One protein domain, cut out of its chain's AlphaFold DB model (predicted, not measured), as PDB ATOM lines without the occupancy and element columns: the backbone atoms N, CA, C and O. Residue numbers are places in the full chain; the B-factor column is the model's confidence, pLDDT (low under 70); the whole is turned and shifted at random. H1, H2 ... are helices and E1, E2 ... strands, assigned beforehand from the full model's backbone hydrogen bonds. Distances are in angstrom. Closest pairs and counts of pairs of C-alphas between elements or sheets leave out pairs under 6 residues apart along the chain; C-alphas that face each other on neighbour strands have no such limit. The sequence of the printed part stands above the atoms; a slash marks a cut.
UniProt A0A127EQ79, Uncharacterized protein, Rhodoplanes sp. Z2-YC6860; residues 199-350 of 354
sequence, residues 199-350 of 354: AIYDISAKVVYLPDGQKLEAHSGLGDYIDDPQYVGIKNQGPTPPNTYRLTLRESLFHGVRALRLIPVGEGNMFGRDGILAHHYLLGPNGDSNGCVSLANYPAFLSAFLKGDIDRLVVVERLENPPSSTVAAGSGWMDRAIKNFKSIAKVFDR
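What this domain is: This is residues 199 to 350 of the 354 residues of an uncharacterized protein of Rhodoplanes sp. Z2-YC6860 (UniProt A0A127EQ79). A small closed barrel of eight strands, E1 to E8, forms the core; the helix H1 caps one end of it, and the longer helix H2 lies on its outer side over E1 and E8. The long link of residues 220 to 243 folds over the barrel's other end. The printed part has 152 residues, in the order E1 E2 E3 E4 E5 E6 E7 H1 E8 H2; the sheet is mixed. The class is mixed, helices and strands, with only 63 residues in named elements. The whole is compact, with a radius of gyration of the C-alphas of 14.3 A and spans of 38 by 37 by 26 A.

How they stand to each other: Begin at E1, residues 199 to 202, which makes an antiparallel hairpin with E2, residues 207 to 209; look for N 200 and O 209, 3.0 A apart. E2 and E3, residues 215 to 219, form the next hairpin, with N 208 and O 216 at 2.8 A, completing a meander, each strand the antiparallel neighbour of the one before. A second meander is E4, residues 244 to 249, E5, residues 260 to 265, and E6, residues 277 to 280: N 261 and O 248 are 2.8 A apart, N 278 and O 260 2.8 A. E7, residues 293 to 295, is parallel to E6, with N 295 and O 279 at 2.8 A, and antiparallel to E3, with N 219 and O 294 at 2.8 A. E8, residues 312 to 316, is antiparallel to E4, with N 245 and O 313 at 2.8 A, and parallel to E1, with N 201 and O 314 at 2.8 A, closing the ring. H1, residues 298 to 307, is on the barrel, outside it, at a height over the sheet of 7.6 A; its closest C-alpha pair with E6 is Tyr 298 and His 280, 5.0 A. H2, residues 332 to 348, is also on it and outside, at a height of 9.6 A, slantwise to the strands at 55 degrees to E1 on the local plane; its closest C-alpha pair with E8 is Phe 341 and Val 316, 7.1 A. H1 and H2 are apart. Each O i to N i+4 pair of H1 is within hydrogen-bond range, and 12 of 13 in H2.

Where its parts are: Find C-alpha 199 at (158.366, 168.345, 133.663), where E1 begins and runs 10.0 A. E4 measures 16.5 A, E5 15.2 A and H1 14.3 A. H2 runs 25.4 A, from C-alpha 332 at (159.506, 182.009, 131.573) to C-alpha 348 at (177.352, 170.268, 145.231).

The domain as a whole: The two C-alphas farthest apart are those of Gly 256 and Arg 350, 42.7 A. The printed part has no cut. The links E3 to E4, E5 to E6, E6 to E7 and E8 to H2 are long. The mean pLDDT of the printed part is 89.7; look for values under 70 at residues 323 to 332 and 340 to 350.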
ATOM      1  N   ALA A 199     159.006 168.323 132.350       96.50
ATOM      2  CA  ALA A 199     158.366 168.345 133.663       96.50
ATOM      3  C   ALA A 199     159.414 168.513 134.777       96.50
ATOM      4  O   ALA A 199     160.580 168.138 134.608       96.50
ATOM      5  N   ILE A 200     158.996 169.019 135.939       96.88
ATOM      6  CA  ILE A 200     159.844 169.131 137.137       96.88
ATOM      7  C   ILE A 200     159.188 168.380 138.292       96.88
ATOM      8  O   ILE A 200     158.053 168.689 138.633       96.88
ATOM      9  N   TYR A 201     159.895 167.433 138.910       98.19
ATOM     10  CA  TYR A 201     159.499 166.811 140.177       98.19
ATOM     11  C   TYR A 201     160.229 167.497 141.332       98.19
ATOM     12  O   TYR A 201     161.457 167.473 141.381       98.19
ATOM     13  N   ASP A 202     159.476 168.096 142.249       97.75
ATOM     14  CA  ASP A 202     159.972 168.573 143.538       97.75
ATOM     15  C   ASP A 202     159.672 167.504 144.597       97.75
ATOM     16  O   ASP A 202     158.504 167.239 144.902       97.75
ATOM     17  N   ILE A 203     160.733 166.885 145.128       98.25
ATOM     18  CA  ILE A 203     160.643 165.822 146.137       98.25
ATOM     19  C   ILE A 203     159.992 166.375 147.415       98.25
ATOM     20  O   ILE A 203     158.980 165.845 147.868       98.25
ATOM     21  N   SER A 204     160.515 167.484 147.951       97.44
ATOM     22  CA  SER A 204     160.022 168.100 149.192       97.44
ATOM     23  C   SER A 204     158.568 168.568 149.105       97.44
ATOM     24  O   SER A 204     157.861 168.569 150.113       97.44
ATOM     25  N   ALA A 205     158.134 169.039 147.934       97.81
ATOM     26  CA  ALA A 205     156.763 169.487 147.703       97.81
ATOM     27  C   ALA A 205     155.809 168.349 147.313       97.81
ATOM     28  O   ALA A 205     154.602 168.579 147.302       97.81
ATOM     29  N   LYS A 206     156.325 167.145 147.007       98.38
ATOM     30  CA  LYS A 206     155.545 165.963 146.595       98.38
ATOM     31  C   LYS A 206     154.733 166.202 145.312       98.38
ATOM     32  O   LYS A 206     153.611 165.720 145.158       98.38
ATOM     33  N   VAL A 207     155.280 167.010 144.396       98.31
ATOM     34  CA  VAL A 207     154.569 167.504 143.204       98.31
ATOM     35  C   VAL A 207     155.432 167.426 141.950       98.31
ATOM     36  O   VAL A 207     156.553 167.933 141.904       98.31
ATOM     37  N   VAL A 208     154.851 166.868 140.889       98.19
ATOM     38  CA  VAL A 208     155.308 167.042 139.510       98.19
ATOM     39  C   VAL A 208     154.567 168.212 138.867       98.19
ATOM     40  O   VAL A 208     153.342 168.203 138.752       98.19
ATOM     41  N   TYR A 209     155.320 169.208 138.412       96.38
ATOM     42  CA  TYR A 209     154.846 170.332 137.612       96.38
ATOM     43  C   TYR A 209     155.010 170.005 136.122       96.38
ATOM     44  O   TYR A 209     156.122 169.720 135.667       96.38
ATOM     45  N   LEU A 210     153.915 170.058 135.363       94.75
ATOM     46  CA  LEU A 210     153.915 169.898 133.907       94.75
ATOM     47  C   LEU A 210     154.147 171.246 133.183       94.75
ATOM     48  O   LEU A 210     153.917 172.305 133.773       94.75
ATOM     49  N   PRO A 211     154.573 171.238 131.901       91.75
ATOM     50  CA  PRO A 211     154.764 172.459 131.108       91.75
ATOM     51  C   PRO A 211     153.507 173.307 130.890       91.75
ATOM     52  O   PRO A 211     153.616 174.525 130.782       91.75
ATOM     53  N   ASP A 212     152.326 172.685 130.857       88.38
ATOM     54  CA  ASP A 212     151.027 173.370 130.771       88.38
ATOM     55  C   ASP A 212     150.593 174.011 132.105       88.38
ATOM     56  O   ASP A 212     149.581 174.708 132.179       88.38
ATOM     57  N   GLY A 213     151.370 173.783 133.167       89.50
ATOM     58  CA  GLY A 213     151.133 174.294 134.505       89.50
ATOM     59  C   GLY A 213     150.297 173.395 135.413       89.50
ATOM     60  O   GLY A 213     150.068 173.770 136.568       89.50
ATOM     61  N   GLN A 214     149.875 172.213 134.948       93.81
ATOM     62  CA  GLN A 214     149.265 171.214 135.823       93.81
ATOM     63  C   GLN A 214     150.234 170.773 136.925       93.81
ATOM     64  O   GLN A 214     151.457 170.748 136.758       93.81
ATOM     65  N   LYS A 215     149.657 170.402 138.069       96.94
ATOM     66  CA  LYS A 215     150.364 169.893 139.243       96.94
ATOM     67  C   LYS A 215     149.820 168.512 139.559       96.94
ATOM     68  O   LYS A 215     148.617 168.368 139.763       96.94
ATOM     69  N   LEU A 216     150.696 167.517 139.579       98.12
ATOM     70  CA  LEU A 216     150.359 166.131 139.875       98.12
ATOM     71  C   LEU A 216     151.025 165.733 141.190       98.12
ATOM     72  O   LEU A 216     152.228 165.924 141.349       98.12
ATOM     73  N   GLU A 217     150.251 165.176 142.114       98.62
ATOM     74  CA  GLU A 217     150.764 164.567 143.346       98.62
ATOM     75  C   GLU A 217     151.682 163.386 143.007       98.62
ATOM     76  O   GLU A 217     151.326 162.517 142.196       98.62
ATOM     77  N   ALA A 218     152.876 163.380 143.602       98.69
ATOM     78  CA  ALA A 218     153.904 162.388 143.342       98.69
ATOM     79  C   ALA A 218     154.784 162.117 144.568       98.69
ATOM     80  O   ALA A 218     155.309 163.046 145.182       98.69
ATOM     81  N   HIS A 219     155.010 160.835 144.844       98.81
ATOM     82  CA  HIS A 219     155.822 160.346 145.952       98.81
ATOM     83  C   HIS A 219     157.015 159.525 145.463       98.81
ATOM     84  O   HIS A 219     156.985 158.927 144.380       98.81
ATOM     85  N   SER A 220     158.075 159.467 146.265       98.75
ATOM     86  CA  SER A 220     159.232 158.626 145.973       98.75
ATOM     87  C   SER A 220     159.959 158.192 147.240       98.75
ATOM     88  O   SER A 220     160.280 159.015 148.090       98.75
ATOM     89  N   GLY A 221     160.269 156.898 147.334       98.56
ATOM     90  CA  GLY A 221     160.848 156.284 148.531       98.56
ATOM     91  C   GLY A 221     159.824 155.468 149.325       98.56
ATOM     92  O   GLY A 221     158.672 155.330 148.912       98.56
ATOM     93  N   LEU A 222     160.273 154.878 150.431       98.44
ATOM     94  CA  LEU A 222     159.557 153.849 151.189       98.44
ATOM     95  C   LEU A 222     159.668 154.113 152.695       98.44
ATOM     96  O   LEU A 222     160.770 154.360 153.190       98.44
ATOM     97  N   GLY A 223     158.552 153.988 153.420       97.00
ATOM     98  CA  GLY A 223     158.533 154.127 154.880       97.00
ATOM     99  C   GLY A 223     159.099 155.468 155.358       97.00
ATOM    100  O   GLY A 223     158.786 156.513 154.795       97.00
ATOM    101  N   ASP A 224     159.966 155.436 156.371       97.38
ATOM    102  CA  ASP A 224     160.522 156.634 157.028       97.38
ATOM    103  C   ASP A 224     161.399 157.518 156.113       97.38
ATOM    104  O   ASP A 224     161.748 158.634 156.491       97.38
ATOM    105  N   TYR A 225     161.755 157.040 154.915       98.12
ATOM    106  CA  TYR A 225     162.598 157.749 153.943       98.12
ATOM    107  C   TYR A 225     161.811 158.368 152.773       98.12
ATOM    108  O   TYR A 225     162.417 158.930 151.859       98.12
ATOM    109  N   ILE A 226     160.481 158.234 152.752       98.25
ATOM    110  CA  ILE A 226     159.642 158.724 151.650       98.25
ATOM    111  C   ILE A 226     159.634 160.259 151.574       98.25
ATOM    112  O   ILE A 226     159.449 160.956 152.571       98.25
ATOM    113  N   ASP A 227     159.806 160.787 150.363       98.44
ATOM    114  CA  ASP A 227     159.801 162.220 150.034       98.44
ATOM    115  C   ASP A 227     160.816 163.100 150.791       98.44
ATOM    116  O   ASP A 227     160.678 164.325 150.801       98.44
ATOM    117  N   ASP A 228     161.847 162.509 151.396       98.06
ATOM    118  CA  ASP A 228     162.922 163.250 152.059       98.06
ATOM    119  C   ASP A 228     164.222 163.210 151.221       98.06
ATOM    120  O   ASP A 228     164.884 162.164 151.125       98.06
ATOM    121  N   PRO A 229     164.628 164.347 150.612       97.06
ATOM    122  CA  PRO A 229     165.834 164.434 149.795       97.06
ATOM    123  C   PRO A 229     167.126 164.001 150.500       97.06
ATOM    124  O   PRO A 229     168.069 163.605 149.819       97.06
ATOM    125  N   GLN A 230     167.193 164.030 151.836       97.62
ATOM    126  CA  GLN A 230     168.394 163.638 152.581       97.62
ATOM    127  C   GLN A 230     168.753 162.157 152.384       97.62
ATOM    128  O   GLN A 230     169.921 161.779 152.494       97.62
ATOM    129  N   TYR A 231     167.775 161.317 152.028       98.19
ATOM    130  CA  TYR A 231     167.946 159.870 151.909       98.19
ATOM    131  C   TYR A 231     168.057 159.360 150.467       98.19
ATOM    132  O   TYR A 231     168.044 158.152 150.246       98.19
ATOM    133  N   VAL A 232     168.251 160.231 149.469       97.50
ATOM    134  CA  VAL A 232     168.400 159.844 148.044       97.50
ATOM    135  C   VAL A 232     169.577 158.890 147.767       97.50
ATOM    136  O   VAL A 232     169.606 158.221 146.732       97.50
ATOM    137  N   GLY A 233     170.523 158.760 148.701       96.44
ATOM    138  CA  GLY A 233     171.577 157.743 148.656       96.44
ATOM    139  C   GLY A 233     171.132 156.322 149.042       96.44
ATOM    140  O   GLY A 233     171.818 155.360 148.698       96.44
ATOM    141  N   ILE A 234     169.996 156.147 149.730       97.56
ATOM    142  CA  ILE A 234     169.560 154.836 150.235       97.56
ATOM    143  C   ILE A 234     168.947 154.001 149.104       97.56
ATOM    144  O   ILE A 234     167.860 154.277 148.590       97.56
ATOM    145  N   LYS A 235     169.639 152.922 148.730       96.50
ATOM    146  CA  LYS A 235     169.184 151.988 147.693       96.50
ATOM    147  C   LYS A 235     167.866 151.310 148.090       96.50
ATOM    148  O   LYS A 235     167.717 150.827 149.206       96.50
ATOM    149  N   ASN A 236     166.933 151.246 147.139       95.38
ATOM    150  CA  ASN A 236     165.598 150.641 147.253       95.38
ATOM    151  C   ASN A 236     164.646 151.252 148.302       95.38
ATOM    152  O   ASN A 236     163.568 150.697 148.486       95.38
ATOM    153  N   GLN A 237     165.004 152.350 148.976       97.69
ATOM    154  CA  GLN A 237     164.140 152.983 149.992       97.69
ATOM    155  C   GLN A 237     164.142 154.514 149.919       97.69
ATOM    156  O   GLN A 237     163.128 155.136 150.209       97.69
ATOM    157  N   GLY A 238     165.249 155.132 149.498       98.31
ATOM    158  CA  GLY A 238     165.346 156.579 149.340       98.31
ATOM    159  C   GLY A 238     164.615 157.115 148.101       98.31
ATOM    160  O   GLY A 238     164.473 156.380 147.110       98.31
ATOM    161  N   PRO A 239     164.227 158.404 148.076       98.62
ATOM    162  CA  PRO A 239     163.565 159.023 146.926       98.62
ATOM    163  C   PRO A 239     164.427 158.999 145.662       98.62
ATOM    164  O   PRO A 239     165.639 158.780 145.720       98.62
ATOM    165  N   THR A 240     163.817 159.222 144.499       98.56
ATOM    166  CA  THR A 240     164.524 159.329 143.210       98.56
ATOM    167  C   THR A 240     165.655 160.372 143.295       98.56
ATOM    168  O   THR A 240     165.374 161.505 143.681       98.56
ATOM    169  N   PRO A 241     166.915 160.053 142.923       97.75
ATOM    170  CA  PRO A 241     168.016 161.010 143.004       97.75
ATOM    171  C   PRO A 241     167.772 162.289 142.179       97.75
ATOM    172  O   PRO A 241     167.291 162.182 141.044       97.75
ATOM    173  N   PRO A 242     168.133 163.484 142.685       96.88
ATOM    174  CA  PRO A 242     168.058 164.732 141.931       96.88
ATOM    175  C   PRO A 242     168.930 164.674 140.673       96.88
ATOM    176  O   PRO A 242     170.158 164.631 140.738       96.88
ATOM    177  N   ASN A 243     168.293 164.641 139.505       95.81
ATOM    178  CA  ASN A 243     168.968 164.564 138.214       95.81
ATOM    179  C   ASN A 243     168.024 165.022 137.094       95.81
ATOM    180  O   ASN A 243     166.816 165.168 137.285       95.81
ATOM    181  N   THR A 244     168.563 165.211 135.892       95.25
ATOM    182  CA  THR A 244     167.746 165.271 134.677       95.25
ATOM    183  C   THR A 244     167.592 163.864 134.110       95.25
ATOM    184  O   THR A 244     168.580 163.156 133.931       95.25
ATOM    185  N   TYR A 245     166.366 163.469 133.779       97.19
ATOM    186  CA  TYR A 245     166.040 162.165 133.211       97.19
ATOM    187  C   TYR A 245     165.325 162.327 131.872       97.19
ATOM    188  O   TYR A 245     164.340 163.059 131.770       97.19
ATOM    189  N   ARG A 246     165.776 161.601 130.847       97.50
ATOM    190  CA  ARG A 246     165.000 161.367 129.624       97.50
ATOM    191  C   ARG A 246     163.960 160.286 129.903       97.50
ATOM    192  O   ARG A 246     164.299 159.224 130.427       97.50
ATOM    193  N   LEU A 247     162.716 160.549 129.526       98.44
ATOM    194  CA  LEU A 247     161.607 159.613 129.647       98.44
ATOM    195  C   LEU A 247     161.551 158.706 128.415       98.44
ATOM    196  O   LEU A 247     161.731 159.152 127.284       98.44
ATOM    197  N   THR A 248     161.294 157.418 128.628       98.19
ATOM    198  CA  THR A 248     161.000 156.453 127.554       98.19
ATOM    199  C   THR A 248     159.914 155.490 128.021       98.19
ATOM    200  O   THR A 248     159.852 155.163 129.205       98.19
ATOM    201  N   LEU A 249     159.040 155.028 127.125       98.19
ATOM    202  CA  LEU A 249     158.023 154.039 127.488       98.19
ATOM    203  C   LEU A 249     158.687 152.689 127.793       98.19
ATOM    204  O   LEU A 249     159.529 152.230 127.023       98.19
ATOM    205  N   ARG A 250     158.305 152.044 128.901       97.75
ATOM    206  CA  ARG A 250     158.747 150.680 129.206       97.75
ATOM    207  C   ARG A 250     158.063 149.693 128.262       97.75
ATOM    208  O   ARG A 250     156.847 149.697 128.107       97.75
ATOM    209  N   GLU A 251     158.871 148.821 127.680       92.38
ATOM    210  CA  GLU A 251     158.507 147.805 126.695       92.38
ATOM    211  C   GLU A 251     157.540 146.731 127.226       92.38
ATOM    212  O   GLU A 251     156.797 146.125 126.460       92.38
ATOM    213  N   SER A 252     157.523 146.516 128.543       94.94
ATOM    214  CA  SER A 252     156.632 145.582 129.237       94.94
ATOM    215  C   SER A 252     155.887 146.269 130.383       94.94
ATOM    216  O   SER A 252     156.376 147.238 130.977       94.94
ATOM    217  N   LEU A 253     154.711 145.743 130.740       95.38
ATOM    218  CA  LEU A 253     153.948 146.210 131.900       95.38
ATOM    219  C   LEU A 253     154.728 145.971 133.203       95.38
ATOM    220  O   LEU A 253     155.358 144.928 133.395       95.38
ATOM    221  N   PHE A 254     154.705 146.955 134.094       95.38
ATOM    222  CA  PHE A 254     155.291 146.915 135.429       95.38
ATOM    223  C   PHE A 254     154.156 146.663 136.424       95.38
ATOM    224  O   PHE A 254     153.283 147.510 136.582       95.38
ATOM    225  N   HIS A 255     154.109 145.459 137.004       94.12
ATOM    226  CA  HIS A 255     152.997 145.000 137.855       94.12
ATOM    227  C   HIS A 255     151.604 145.226 137.219       94.12
ATOM    228  O   HIS A 255     150.665 145.668 137.868       94.12
ATOM    229  N   GLY A 256     151.482 144.966 135.909       94.25
ATOM    230  CA  GLY A 256     150.244 145.167 135.139       94.25
ATOM    231  C   GLY A 256     149.999 146.600 134.635       94.25
ATOM    232  O   GLY A 256     149.136 146.798 133.784       94.25
ATOM    233  N   VAL A 257     150.784 147.592 135.066       94.25
ATOM    234  CA  VAL A 257     150.621 149.010 134.693       94.25
ATOM    235  C   VAL A 257     151.691 149.430 133.675       94.25
ATOM    236  O   VAL A 257     152.838 148.988 133.726       94.25
ATOM    237  N   ARG A 258     151.350 150.297 132.712       97.31
ATOM    238  CA  ARG A 258     152.352 150.927 131.825       97.31
ATOM    239  C   ARG A 258     153.257 151.838 132.656       97.31
ATOM    240  O   ARG A 258     152.730 152.684 133.362       97.31
ATOM    241  N   ALA A 259     154.577 151.744 132.530       98.38
ATOM    242  CA  ALA A 259     155.526 152.608 133.242       98.38
ATOM    243  C   ALA A 259     156.426 153.382 132.267       98.38
ATOM    244  O   ALA A 259     156.688 152.906 131.158       98.38
ATOM    245  N   LEU A 260     156.938 154.540 132.684       98.75
ATOM    246  CA  LEU A 260     158.008 155.248 131.973       98.75
ATOM    247  C   LEU A 260     159.350 154.961 132.648       98.75
ATOM    248  O   LEU A 260     159.451 155.024 133.867       98.75
ATOM    249  N   ARG A 261     160.388 154.654 131.871       98.62
ATOM    250  CA  ARG A 261     161.772 154.532 132.346       98.62
ATOM    251  C   ARG A 261     162.393 155.921 132.458       98.62
ATOM    252  O   ARG A 261     162.344 156.687 131.492       98.62
ATOM    253  N   LEU A 262     163.008 156.213 133.602       98.50
ATOM    254  CA  LEU A 262     163.772 157.436 133.844       98.50
ATOM    255  C   LEU A 262     165.247 157.152 133.545       98.50
ATOM    256  O   LEU A 262     165.945 156.523 134.337       98.50
ATOM    257  N   ILE A 263     165.725 157.595 132.381       97.06
ATOM    258  CA  ILE A 263     167.121 157.412 131.964       97.06
ATOM    259  C   ILE A 263     167.906 158.677 132.337       97.06
ATOM    260  O   ILE A 263     167.662 159.712 131.709       97.06
ATOM    261  N   PRO A 264     168.824 158.645 133.321       95.50
ATOM    262  CA  PRO A 264     169.577 159.832 133.723       95.50
ATOM    263  C   PRO A 264     170.430 160.370 132.567       95.50
ATOM    264  O   PRO A 264     170.922 159.607 131.732       95.50
ATOM    265  N   VAL A 265     170.592 161.693 132.503       92.19
ATOM    266  CA  VAL A 265     171.430 162.374 131.506       92.19
ATOM    267  C   VAL A 265     172.374 163.375 132.170       92.19
ATOM    268  O   VAL A 265     171.960 164.186 132.995       92.19
ATOM    269  N   GLY A 266     173.645 163.352 131.763       84.69
ATOM    270  CA  GLY A 266     174.708 164.127 132.404       84.69
ATOM    271  C   GLY A 266     175.340 163.390 133.589       84.69
ATOM    272  O   GLY A 266     175.260 162.169 133.682       84.69
ATOM    273  N   GLU A 267     175.987 164.150 134.471       78.44
ATOM    274  CA  GLU A 267     176.907 163.642 135.505       78.44
ATOM    275  C   GLU A 267     176.281 163.591 136.916       78.44
ATOM    276  O   GLU A 267     176.976 163.354 137.898       78.44
ATOM    277  N   GLY A 268     174.962 163.804 137.039       81.94
ATOM    278  CA  GLY A 268     174.270 163.770 138.333       81.94
ATOM    279  C   GLY A 268     174.408 162.414 139.035       81.94
ATOM    280  O   GLY A 268     174.191 161.364 138.421       81.94
ATOM    281  N   ASN A 269     174.768 162.435 140.322       89.75
ATOM    282  CA  ASN A 269     175.074 161.224 141.079       89.75
ATOM    283  C   ASN A 269     173.825 160.349 141.282       89.75
ATOM    284  O   ASN A 269     172.842 160.763 141.890       89.75
ATOM    285  N   MET A 270     173.896 159.110 140.796       94.88
ATOM    286  CA  MET A 270     172.837 158.108 140.937       94.88
ATOM    287  C   MET A 270     173.030 157.179 142.147       94.88
ATOM    288  O   MET A 270     172.222 156.280 142.351       94.88
ATOM    289  N   PHE A 271     174.092 157.347 142.943       94.81
ATOM    290  CA  PHE A 271     174.371 156.574 144.164       94.81
ATOM    291  C   PHE A 271     174.395 155.040 143.962       94.81
ATOM    292  O   PHE A 271     173.993 154.272 144.833       94.81
ATOM    293  N   GLY A 272     174.826 154.565 142.785       94.31
ATOM    294  CA  GLY A 272     174.797 153.132 142.442       94.31
ATOM    295  C   GLY A 272     173.379 152.553 142.273       94.31
ATOM    296  O   GLY A 272     173.165 151.345 142.457       94.31
ATOM    297  N   ARG A 273     172.406 153.420 141.965       95.62
ATOM    298  CA  ARG A 273     171.000 153.089 141.706       95.62
ATOM    299  C   ARG A 273     170.677 153.232 140.222       95.62
ATOM    300  O   ARG A 273     171.175 154.115 139.529       95.62
ATOM    301  N   ASP A 274     169.799 152.363 139.762       94.44
ATOM    302  CA  ASP A 274     169.355 152.224 138.386       94.44
ATOM    303  C   ASP A 274     167.887 151.765 138.363       94.44
ATOM    304  O   ASP A 274     167.218 151.727 139.395       94.44
ATOM    305  N   GLY A 275     167.349 151.475 137.176       96.12
ATOM    306  CA  GLY A 275     166.014 150.881 137.035       96.12
ATOM    307  C   GLY A 275     164.829 151.762 137.455       96.12
ATOM    308  O   GLY A 275     163.708 151.263 137.462       96.12
ATOM    309  N   ILE A 276     165.049 153.042 137.771       98.00
ATOM    310  CA  ILE A 276     164.013 153.970 138.243       98.00
ATOM    311  C   ILE A 276     162.940 154.186 137.166       98.00
ATOM    312  O   ILE A 276     163.233 154.418 135.987       98.00
ATOM    313  N   LEU A 277     161.680 154.117 137.593       98.62
ATOM    314  CA  LEU A 277     160.494 154.274 136.758       98.62
ATOM    315  C   LEU A 277     159.601 155.416 137.267       98.62
ATOM    316  O   LEU A 277     159.715 155.839 138.415       98.62
ATOM    317  N   ALA A 278     158.668 155.861 136.426       98.75
ATOM    318  CA  ALA A 278     157.460 156.568 136.838       98.75
ATOM    319  C   ALA A 278     156.230 155.686 136.572       98.75
ATOM    320  O   ALA A 278     156.110 155.103 135.488       98.75
ATOM    321  N   HIS A 279     155.342 155.565 137.561       98.50
ATOM    322  CA  HIS A 279     154.162 154.693 137.526       98.50
ATOM    323  C   HIS A 279     153.045 155.196 138.465       98.50
ATOM    324  O   HIS A 279     153.231 156.158 139.205       98.50
ATOM    325  N   HIS A 280     151.872 154.556 138.435       98.19
ATOM    326  CA  HIS A 280     150.805 154.779 139.426       98.19
ATOM    327  C   HIS A 280     151.173 154.187 140.794       98.19
ATOM    328  O   HIS A 280     152.117 153.409 140.873       98.19
ATOM    329  N   TYR A 281     150.445 154.494 141.866       98.12
ATOM    330  CA  TYR A 281     150.681 153.859 143.165       98.12
ATOM    331  C   TYR A 281     150.551 152.330 143.060       98.12
ATOM    332  O   TYR A 281     149.668 151.811 142.376       98.12
ATOM    333  N   LEU A 282     151.506 151.619 143.669       97.25
ATOM    334  CA  LEU A 282     151.626 150.155 143.607       97.25
ATOM    335  C   LEU A 282     151.941 149.519 144.972       97.25
ATOM    336  O   LEU A 282     151.569 148.371 145.193       97.25
ATOM    337  N   LEU A 283     152.594 150.236 145.896       96.81
ATOM    338  CA  LEU A 283     152.891 149.754 147.252       96.81
ATOM    339  C   LEU A 283     151.934 150.400 148.275       96.81
ATOM    340  O   LEU A 283     152.347 150.990 149.265       96.81
ATOM    341  N   GLY A 284     150.627 150.288 148.027       95.38
ATOM    342  CA  GLY A 284     149.595 150.840 148.909       95.38
ATOM    343  C   GLY A 284     149.216 152.302 148.616       95.38
ATOM    344  O   GLY A 284     149.597 152.854 147.583       95.38
ATOM    345  N   PRO A 285     148.391 152.922 149.484       96.06
ATOM    346  CA  PRO A 285     147.717 154.191 149.191       96.06
ATOM    347  C   PRO A 285     148.592 155.440 149.367       96.06
ATOM    348  O   PRO A 285     148.241 156.485 148.835       96.06
ATOM    349  N   ASN A 286     149.711 155.338 150.087       96.25
ATOM    350  CA  ASN A 286     150.593 156.464 150.422       96.25
ATOM    351  C   ASN A 286     151.582 156.827 149.294       96.25
ATOM    352  O   ASN A 286     152.393 157.734 149.446       96.25
ATOM    353  N   GLY A 287     151.552 156.095 148.177       97.62
ATOM    354  CA  GLY A 287     152.464 156.291 147.051       97.62
ATOM    355  C   GLY A 287     153.877 155.743 147.238       97.62
ATOM    356  O   GLY A 287     154.712 155.975 146.364       97.62
ATOM    357  N   ASP A 288     154.136 154.974 148.296       98.38
ATOM    358  CA  ASP A 288     155.395 154.264 148.528       98.38
ATOM    359  C   ASP A 288     155.934 153.565 147.265       98.38
ATOM    360  O   ASP A 288     155.204 153.060 146.400       98.38
ATOM    361  N   SER A 289     157.259 153.528 147.158       98.25
ATOM    362  CA  SER A 289     157.980 152.840 146.093       98.25
ATOM    363  C   SER A 289     159.420 152.558 146.513       98.25
ATOM    364  O   SER A 289     159.968 153.216 147.393       98.25
ATOM    365  N   ASN A 290     160.120 151.670 145.807       97.94
ATOM    366  CA  ASN A 290     161.550 151.431 146.056       97.94
ATOM    367  C   ASN A 290     162.448 152.575 145.508       97.94
ATOM    368  O   ASN A 290     163.555 152.339 145.018       97.94
ATOM    369  N   GLY A 291     161.948 153.815 145.534       97.75
ATOM    370  CA  GLY A 291     162.573 155.005 144.966       97.75
ATOM    371  C   GLY A 291     162.273 155.241 143.483       97.75
ATOM    372  O   GLY A 291     163.124 155.763 142.770       97.75
ATOM    373  N   CYS A 292     161.090 154.831 143.019       98.56
ATOM    374  CA  CYS A 292     160.494 155.255 141.746       98.56
ATOM    375  C   CYS A 292     159.644 156.523 141.948       98.56
ATOM    376  O   CYS A 292     159.329 156.876 143.083       98.56
ATOM    377  N   VAL A 293     159.248 157.206 140.873       98.81
ATOM    378  CA  VAL A 293     158.290 158.322 140.951       98.81
ATOM    379  C   VAL A 293     156.873 157.752 140.840       98.81
ATOM    380  O   VAL A 293     156.385 157.430 139.757       98.81
ATOM    381  N   SER A 294     156.229 157.582 141.985       98.69
ATOM    382  CA  SER A 294     154.852 157.106 142.119       98.69
ATOM    383  C   SER A 294     153.915 158.304 141.957       98.69
ATOM    384  O   SER A 294     154.108 159.293 142.654       98.69
ATOM    385  N   LEU A 295     152.902 158.263 141.083       98.75
ATOM    386  CA  LEU A 295     151.952 159.375 140.893       98.75
ATOM    387  C   LEU A 295     150.494 158.963 141.142       98.75
ATOM    388  O   LEU A 295     150.016 157.983 140.557       98.75
ATOM    389  N   ALA A 296     149.751 159.774 141.908       98.31
ATOM    390  CA  ALA A 296     148.318 159.563 142.134       98.31
ATOM    391  C   ALA A 296     147.568 159.602 140.796       98.31
ATOM    392  O   ALA A 296     146.971 158.615 140.365       98.31
ATOM    393  N   ASN A 297     147.707 160.712 140.062       98.00
ATOM    394  CA  ASN A 297     147.188 160.860 138.703       98.00
ATOM    395  C   ASN A 297     148.260 160.541 137.646       98.00
ATOM    396  O   ASN A 297     148.599 161.353 136.781       98.00
ATOM    397  N   TYR A 298     148.801 159.325 137.712       98.44
ATOM    398  CA  TYR A 298     149.705 158.810 136.685       98.44
ATOM    399  C   TYR A 298     149.128 158.834 135.247       98.44
ATOM    400  O   TYR A 298     149.897 159.128 134.327       98.44
ATOM    401  N   PRO A 299     147.819 158.595 134.991       98.38
ATOM    402  CA  PRO A 299     147.255 158.716 133.644       98.38
ATOM    403  C   PRO A 299     147.476 160.088 132.993       98.38
ATOM    404  O   PRO A 299     147.764 160.134 131.797       98.38
ATOM    405  N   ALA A 300     147.416 161.190 133.753       98.31
ATOM    406  CA  ALA A 300     147.728 162.525 133.233       98.31
ATOM    407  C   ALA A 300     149.205 162.654 132.816       98.31
ATOM    408  O   ALA A 300     149.489 163.075 131.695       98.31
ATOM    409  N   PHE A 301     150.137 162.205 133.666       98.62
ATOM    410  CA  PHE A 301     151.578 162.211 133.368       98.62
ATOM    411  C   PHE A 301     151.918 161.370 132.128       98.62
ATOM    412  O   PHE A 301     152.635 161.817 131.232       98.62
ATOM    413  N   LEU A 302     151.348 160.164 132.035       98.56
ATOM    414  CA  LEU A 302     151.520 159.292 130.877       98.56
ATOM    415  C   LEU A 302     150.883 159.890 129.612       98.56
ATOM    416  O   LEU A 302     151.458 159.764 128.535       98.56
ATOM    417  N   SER A 303     149.726 160.552 129.720       98.44
ATOM    418  CA  SER A 303     149.080 161.227 128.586       98.44
ATOM    419  C   SER A 303     149.952 162.357 128.034       98.44
ATOM    420  O   SER A 303     150.173 162.404 126.826       98.44
ATOM    421  N   ALA A 304     150.509 163.203 128.908       98.12
ATOM    422  CA  ALA A 304     151.441 164.263 128.527       98.12
ATOM    423  C   ALA A 304     152.682 163.699 127.809       98.12
ATOM    424  O   ALA A 304     153.089 164.212 126.769       98.12
ATOM    425  N   PHE A 305     153.249 162.589 128.296       98.38
ATOM    426  CA  PHE A 305     154.358 161.924 127.606       98.38
ATOM    427  C   PHE A 305     153.952 161.375 126.227       98.38
ATOM    428  O   PHE A 305     154.646 161.605 125.241       98.38
ATOM    429  N   LEU A 306     152.816 160.674 126.128       97.94
ATOM    430  CA  LEU A 306     152.368 160.047 124.876       97.94
ATOM    431  C   LEU A 306     151.962 161.062 123.793       97.94
ATOM    432  O   LEU A 306     152.097 160.760 122.610       97.94
ATOM    433  N   LYS A 307     151.504 162.258 124.180       97.25
ATOM    434  CA  LYS A 307     151.287 163.399 123.272       97.25
ATOM    435  C   LYS A 307     152.592 164.064 122.825       97.25
ATOM    436  O   LYS A 307     152.602 164.798 121.841       97.25
ATOM    437  N   GLY A 308     153.690 163.819 123.540       96.19
ATOM    438  CA  GLY A 308     154.930 164.569 123.389       96.19
ATOM    439  C   GLY A 308     154.852 165.975 123.988       96.19
ATOM    440  O   GLY A 308     155.588 166.850 123.538       96.19
ATOM    441  N   ASP A 309     153.992 166.203 124.984       95.88
ATOM    442  CA  ASP A 309     154.014 167.416 125.812       95.88
ATOM    443  C   ASP A 309     155.215 167.379 126.773       95.88
ATOM    444  O   ASP A 309     155.747 168.421 127.142       95.88
ATOM    445  N   ILE A 310     155.687 166.179 127.147       97.50
ATOM    446  CA  ILE A 310     156.935 165.965 127.896       97.50
ATOM    447  C   ILE A 310     157.780 164.826 127.310       97.50
ATOM    448  O   ILE A 310     157.256 163.784 126.928       97.50
ATOM    449  N   ASP A 311     159.103 164.995 127.307       97.38
ATOM    450  CA  ASP A 311     160.091 163.930 127.045       97.38
ATOM    451  C   ASP A 311     161.146 163.800 128.161       97.38
ATOM    452  O   ASP A 311     162.015 162.922 128.132       97.38
ATOM    453  N   ARG A 312     161.051 164.665 129.179       96.88
ATOM    454  CA  ARG A 312     162.062 164.851 130.216       96.88
ATOM    455  C   ARG A 312     161.432 165.156 131.563       96.88
ATOM    456  O   ARG A 312     160.454 165.899 131.646       96.88
ATOM    457  N   LEU A 313     162.050 164.634 132.615       97.62
ATOM    458  CA  LEU A 313     161.761 164.980 134.001       97.62
ATOM    459  C   LEU A 313     163.042 165.494 134.661       97.62
ATOM    460  O   LEU A 313     164.060 164.804 134.651       97.62
ATOM    461  N   VAL A 314     163.007 166.691 135.238       96.12
ATOM    462  CA  VAL A 314     164.060 167.180 136.139       96.12
ATOM    463  C   VAL A 314     163.596 166.942 137.568       96.12
ATOM    464  O   VAL A 314     162.566 167.469 137.972       96.12
ATOM    465  N   VAL A 315     164.340 166.143 138.325       97.06
ATOM    466  CA  VAL A 315     164.073 165.888 139.744       97.06
ATOM    467  C   VAL A 315     164.936 166.828 140.578       97.06
ATOM    468  O   VAL A 315     166.147 166.901 140.366       97.06
ATOM    469  N   VAL A 316     164.316 167.544 141.516       96.06
ATOM    470  CA  VAL A 316     164.973 168.489 142.426       96.06
ATOM    471  C   VAL A 316     164.598 168.188 143.876       96.06
ATOM    472  O   VAL A 316     163.494 167.730 144.158       96.06
ATOM    473  N   GLU A 317     165.506 168.485 144.804       95.94
ATOM    474  CA  GLU A 317     165.259 168.332 146.246       95.94
ATOM    475  C   GLU A 317     164.116 169.237 146.720       95.94
ATOM    476  O   GLU A 317     163.218 168.792 147.433       95.94
ATOM    477  N   ARG A 318     164.162 170.506 146.292       93.69
ATOM    478  CA  ARG A 318     163.154 171.547 146.505       93.69
ATOM    479  C   ARG A 318     163.253 172.598 145.400       93.69
ATOM    480  O   ARG A 318     164.350 172.991 145.004       93.69
ATOM    481  N   LEU A 319     162.114 173.099 144.937       90.31
ATOM    482  CA  LEU A 319     162.005 174.230 144.027       90.31
ATOM    483  C   LEU A 319     161.741 175.510 144.834       90.31
ATOM    484  O   LEU A 319     160.679 175.673 145.421       90.31
ATOM    485  N   GLU A 320     162.692 176.449 144.853       80.56
ATOM    486  CA  GLU A 320     162.567 177.675 145.669       80.56
ATOM    487  C   GLU A 320     161.409 178.595 145.255       80.56
ATOM    488  O   GLU A 320     160.850 179.309 146.082       80.56
ATOM    489  N   ASN A 321     161.064 178.607 143.966       79.38
ATOM    490  CA  ASN A 321     160.043 179.483 143.395       79.38
ATOM    491  C   ASN A 321     159.068 178.655 142.539       79.38
ATOM    492  O   ASN A 321     159.153 178.696 141.305       79.38
ATOM    493  N   PRO A 322     158.179 177.859 143.164       72.31
ATOM    494  CA  PRO A 322     157.220 177.040 142.438       72.31
ATOM    495  C   PRO A 322     156.191 177.925 141.716       72.31
ATOM    496  O   PRO A 322     155.823 178.992 142.218       72.31
ATOM    497  N   PRO A 323     155.688 177.510 140.541       68.25
ATOM    498  CA  PRO A 323     154.728 178.310 139.795       68.25
ATOM    499  C   PRO A 323     153.405 178.431 140.563       68.25
ATOM    500  O   PRO A 323     152.805 177.431 140.975       68.25
ATOM    501  N   SER A 324     152.901 179.656 140.720       62.19
ATOM    502  CA  SER A 324     151.491 179.871 141.050       62.19
ATOM    503  C   SER A 324     150.623 179.443 139.861       62.19
ATOM    504  O   SER A 324     151.060 179.519 138.712       62.19
ATOM    505  N   SER A 325     149.397 178.981 140.119       57.78
ATOM    506  CA  SER A 325     148.480 178.472 139.082       57.78
ATOM    507  C   SER A 325     148.238 179.468 137.940       57.78
ATOM    508  O   SER A 325     148.063 179.057 136.801       57.78
ATOM    509  N   THR A 326     148.308 180.771 138.220       53.62
ATOM    510  CA  THR A 326     148.160 181.854 137.233       53.62
ATOM    511  C   THR A 326     149.410 182.092 136.372       53.62
ATOM    512  O   THR A 326     149.298 182.593 135.260       53.62
ATOM    513  N   VAL A 327     150.611 181.766 136.867       55.38
ATOM    514  CA  VAL A 327     151.897 182.020 136.173       55.38
ATOM    515  C   VAL A 327     152.402 180.776 135.432       55.38
ATOM    516  O   VAL A 327     153.229 180.879 134.527       55.38
ATOM    517  N   ALA A 328     151.881 179.600 135.785       54.34
ATOM    518  CA  ALA A 328     152.328 178.311 135.274       54.34
ATOM    519  C   ALA A 328     152.181 178.150 133.741       54.34
ATOM    520  O   ALA A 328     152.976 177.443 133.132       54.34
ATOM    521  N   ALA A 329     151.244 178.869 133.114       55.19
ATOM    522  CA  ALA A 329     151.025 178.870 131.664       55.19
ATOM    523  C   ALA A 329     152.037 179.721 130.852       55.19
ATOM    524  O   ALA A 329     151.976 179.746 129.625       55.19
ATOM    525  N   GLY A 330     152.955 180.450 131.503       56.22
ATOM    526  CA  GLY A 330     153.973 181.271 130.832       56.22
ATOM    527  C   GLY A 330     155.366 180.636 130.868       56.22
ATOM    528  O   GLY A 330     155.945 180.486 131.943       56.22
ATOM    529  N   SER A 331     155.967 180.352 129.706       58.94
ATOM    530  CA  SER A 331     157.240 179.601 129.569       58.94
ATOM    531  C   SER A 331     158.424 180.106 130.419       58.94
ATOM    532  O   SER A 331     159.321 179.339 130.773       58.94
ATOM    533  N   GLY A 332     158.426 181.385 130.807       65.50
ATOM    534  CA  GLY A 332     159.506 182.009 131.573       65.50
ATOM    535  C   GLY A 332     159.720 181.488 133.004       65.50
ATOM    536  O   GLY A 332     160.768 181.788 133.578       65.50
ATOM    537  N   TRP A 333     158.783 180.744 133.613       71.62
ATOM    538  CA  TRP A 333     158.996 180.180 134.961       71.62
ATOM    539  C   TRP A 333     159.911 178.947 134.935       71.62
ATOM    540  O   TRP A 333     160.857 178.871 135.725       71.62
ATOM    541  N   MET A 334     159.697 178.046 133.971       73.31
ATOM    542  CA  MET A 334     160.476 176.817 133.775       73.31
ATOM    543  C   MET A 334     161.964 177.131 133.553       73.31
ATOM    544  O   MET A 334     162.862 176.486 134.097       73.31
ATOM    545  N   ASP A 335     162.224 178.209 132.809       73.81
ATOM    546  CA  ASP A 335     163.559 178.714 132.496       73.81
ATOM    547  C   ASP A 335     164.357 179.139 133.744       73.81
ATOM    548  O   ASP A 335     165.582 179.010 133.776       73.81
ATOM    549  N   ARG A 336     163.681 179.633 134.793       71.44
ATOM    550  CA  ARG A 336     164.315 179.979 136.079       71.44
ATOM    551  C   ARG A 336     164.587 178.730 136.912       71.44
ATOM    552  O   ARG A 336     165.699 178.568 137.406       71.44
ATOM    553  N   ALA A 337     163.615 177.822 136.996       71.69
ATOM    554  CA  ALA A 337     163.742 176.566 137.732       71.69
ATOM    555  C   ALA A 337     164.940 175.723 137.243       71.69
ATOM    556  O   ALA A 337     165.801 175.336 138.035       71.69
ATOM    557  N   ILE A 338     165.064 175.529 135.924       72.62
ATOM    558  CA  ILE A 338     166.159 174.757 135.311       72.62
ATOM    559  C   ILE A 338     167.524 175.443 135.502       72.62
ATOM    560  O   ILE A 338     168.535 174.764 135.700       72.62
ATOM    561  N   LYS A 339     167.588 176.784 135.462       73.69
ATOM    562  CA  LYS A 339     168.830 177.532 135.737       73.69
ATOM    563  C   LYS A 339     169.274 177.375 137.192       73.69
ATOM    564  O   LYS A 339     170.453 177.107 137.419       73.69
ATOM    565  N   ASN A 340     168.349 177.475 138.147       67.56
ATOM    566  CA  ASN A 340     168.655 177.290 139.566       67.56
ATOM    567  C   ASN A 340     169.158 175.864 139.835       67.56
ATOM    568  O   ASN A 340     170.217 175.717 140.439       67.56
ATOM    569  N   PHE A 341     168.503 174.834 139.285       69.75
ATOM    570  CA  PHE A 341     168.974 173.445 139.391       69.75
ATOM    571  C   PHE A 341     170.420 173.271 138.893       69.75
ATOM    572  O   PHE A 341     171.262 172.729 139.607       69.75
ATOM    573  N   LYS A 342     170.753 173.796 137.702       67.00
ATOM    574  CA  LYS A 342     172.127 173.732 137.164       67.00
ATOM    575  C   LYS A 342     173.148 174.495 138.017       67.00
ATOM    576  O   LYS A 342     174.315 174.109 138.047       67.00
ATOM    577  N   SER A 343     172.727 175.563 138.697       60.47
ATOM    578  CA  SER A 343     173.572 176.289 139.650       60.47
ATOM    579  C   SER A 343     173.857 175.441 140.895       60.47
ATOM    580  O   SER A 343     175.017 175.269 141.261       60.47
ATOM    581  N   ILE A 344     172.814 174.844 141.486       55.91
ATOM    582  CA  ILE A 344     172.893 174.012 142.699       55.91
ATOM    583  C   ILE A 344     173.744 172.759 142.451       55.91
ATOM    584  O   ILE A 344     174.677 172.500 143.211       55.91
ATOM    585  N   ALA A 345     173.520 172.044 141.344       58.19
ATOM    586  CA  ALA A 345     174.323 170.875 140.972       58.19
ATOM    587  C   ALA A 345     175.830 171.206 140.880       58.19
ATOM    588  O   ALA A 345     176.669 170.462 141.380       58.19
ATOM    589  N   LYS A 346     176.178 172.381 140.331       54.91
ATOM    590  CA  LYS A 346     177.563 172.880 140.241       54.91
ATOM    591  C   LYS A 346     178.130 173.395 141.577       54.91
ATOM    592  O   LYS A 346     179.325 173.688 141.674       54.91
ATOM    593  N   VAL A 347     177.306 173.596 142.602       50.44
ATOM    594  CA  VAL A 347     177.774 173.877 143.969       50.44
ATOM    595  C   VAL A 347     178.074 172.566 144.689       50.44
ATOM    596  O   VAL A 347     179.157 172.445 145.253       50.44
ATOM    597  N   PHE A 348     177.183 171.575 144.589       47.75
ATOM    598  CA  PHE A 348     177.352 170.268 145.231       47.75
ATOM    599  C   PHE A 348     178.621 169.537 144.755       47.75
ATOM    600  O   PHE A 348     179.413 169.078 145.572       47.75
ATOM    601  N   ASP A 349     178.880 169.545 143.444       50.62
ATOM    602  CA  ASP A 349     180.074 168.949 142.818       50.62
ATOM    603  C   ASP A 349     181.411 169.573 143.285       50.62
ATOM    604  O   ASP A 349     182.459 168.936 143.270       50.62
ATOM    605  N   ARG A 350     181.393 170.822 143.779       49.69
ATOM    606  CA  ARG A 350     182.580 171.483 144.355       49.69
ATOM    607  C   ARG A 350     182.744 171.264 145.863       49.69
ATOM    608  O   ARG A 350     183.735 171.728 146.420       49.69
TER     609      ARG A 350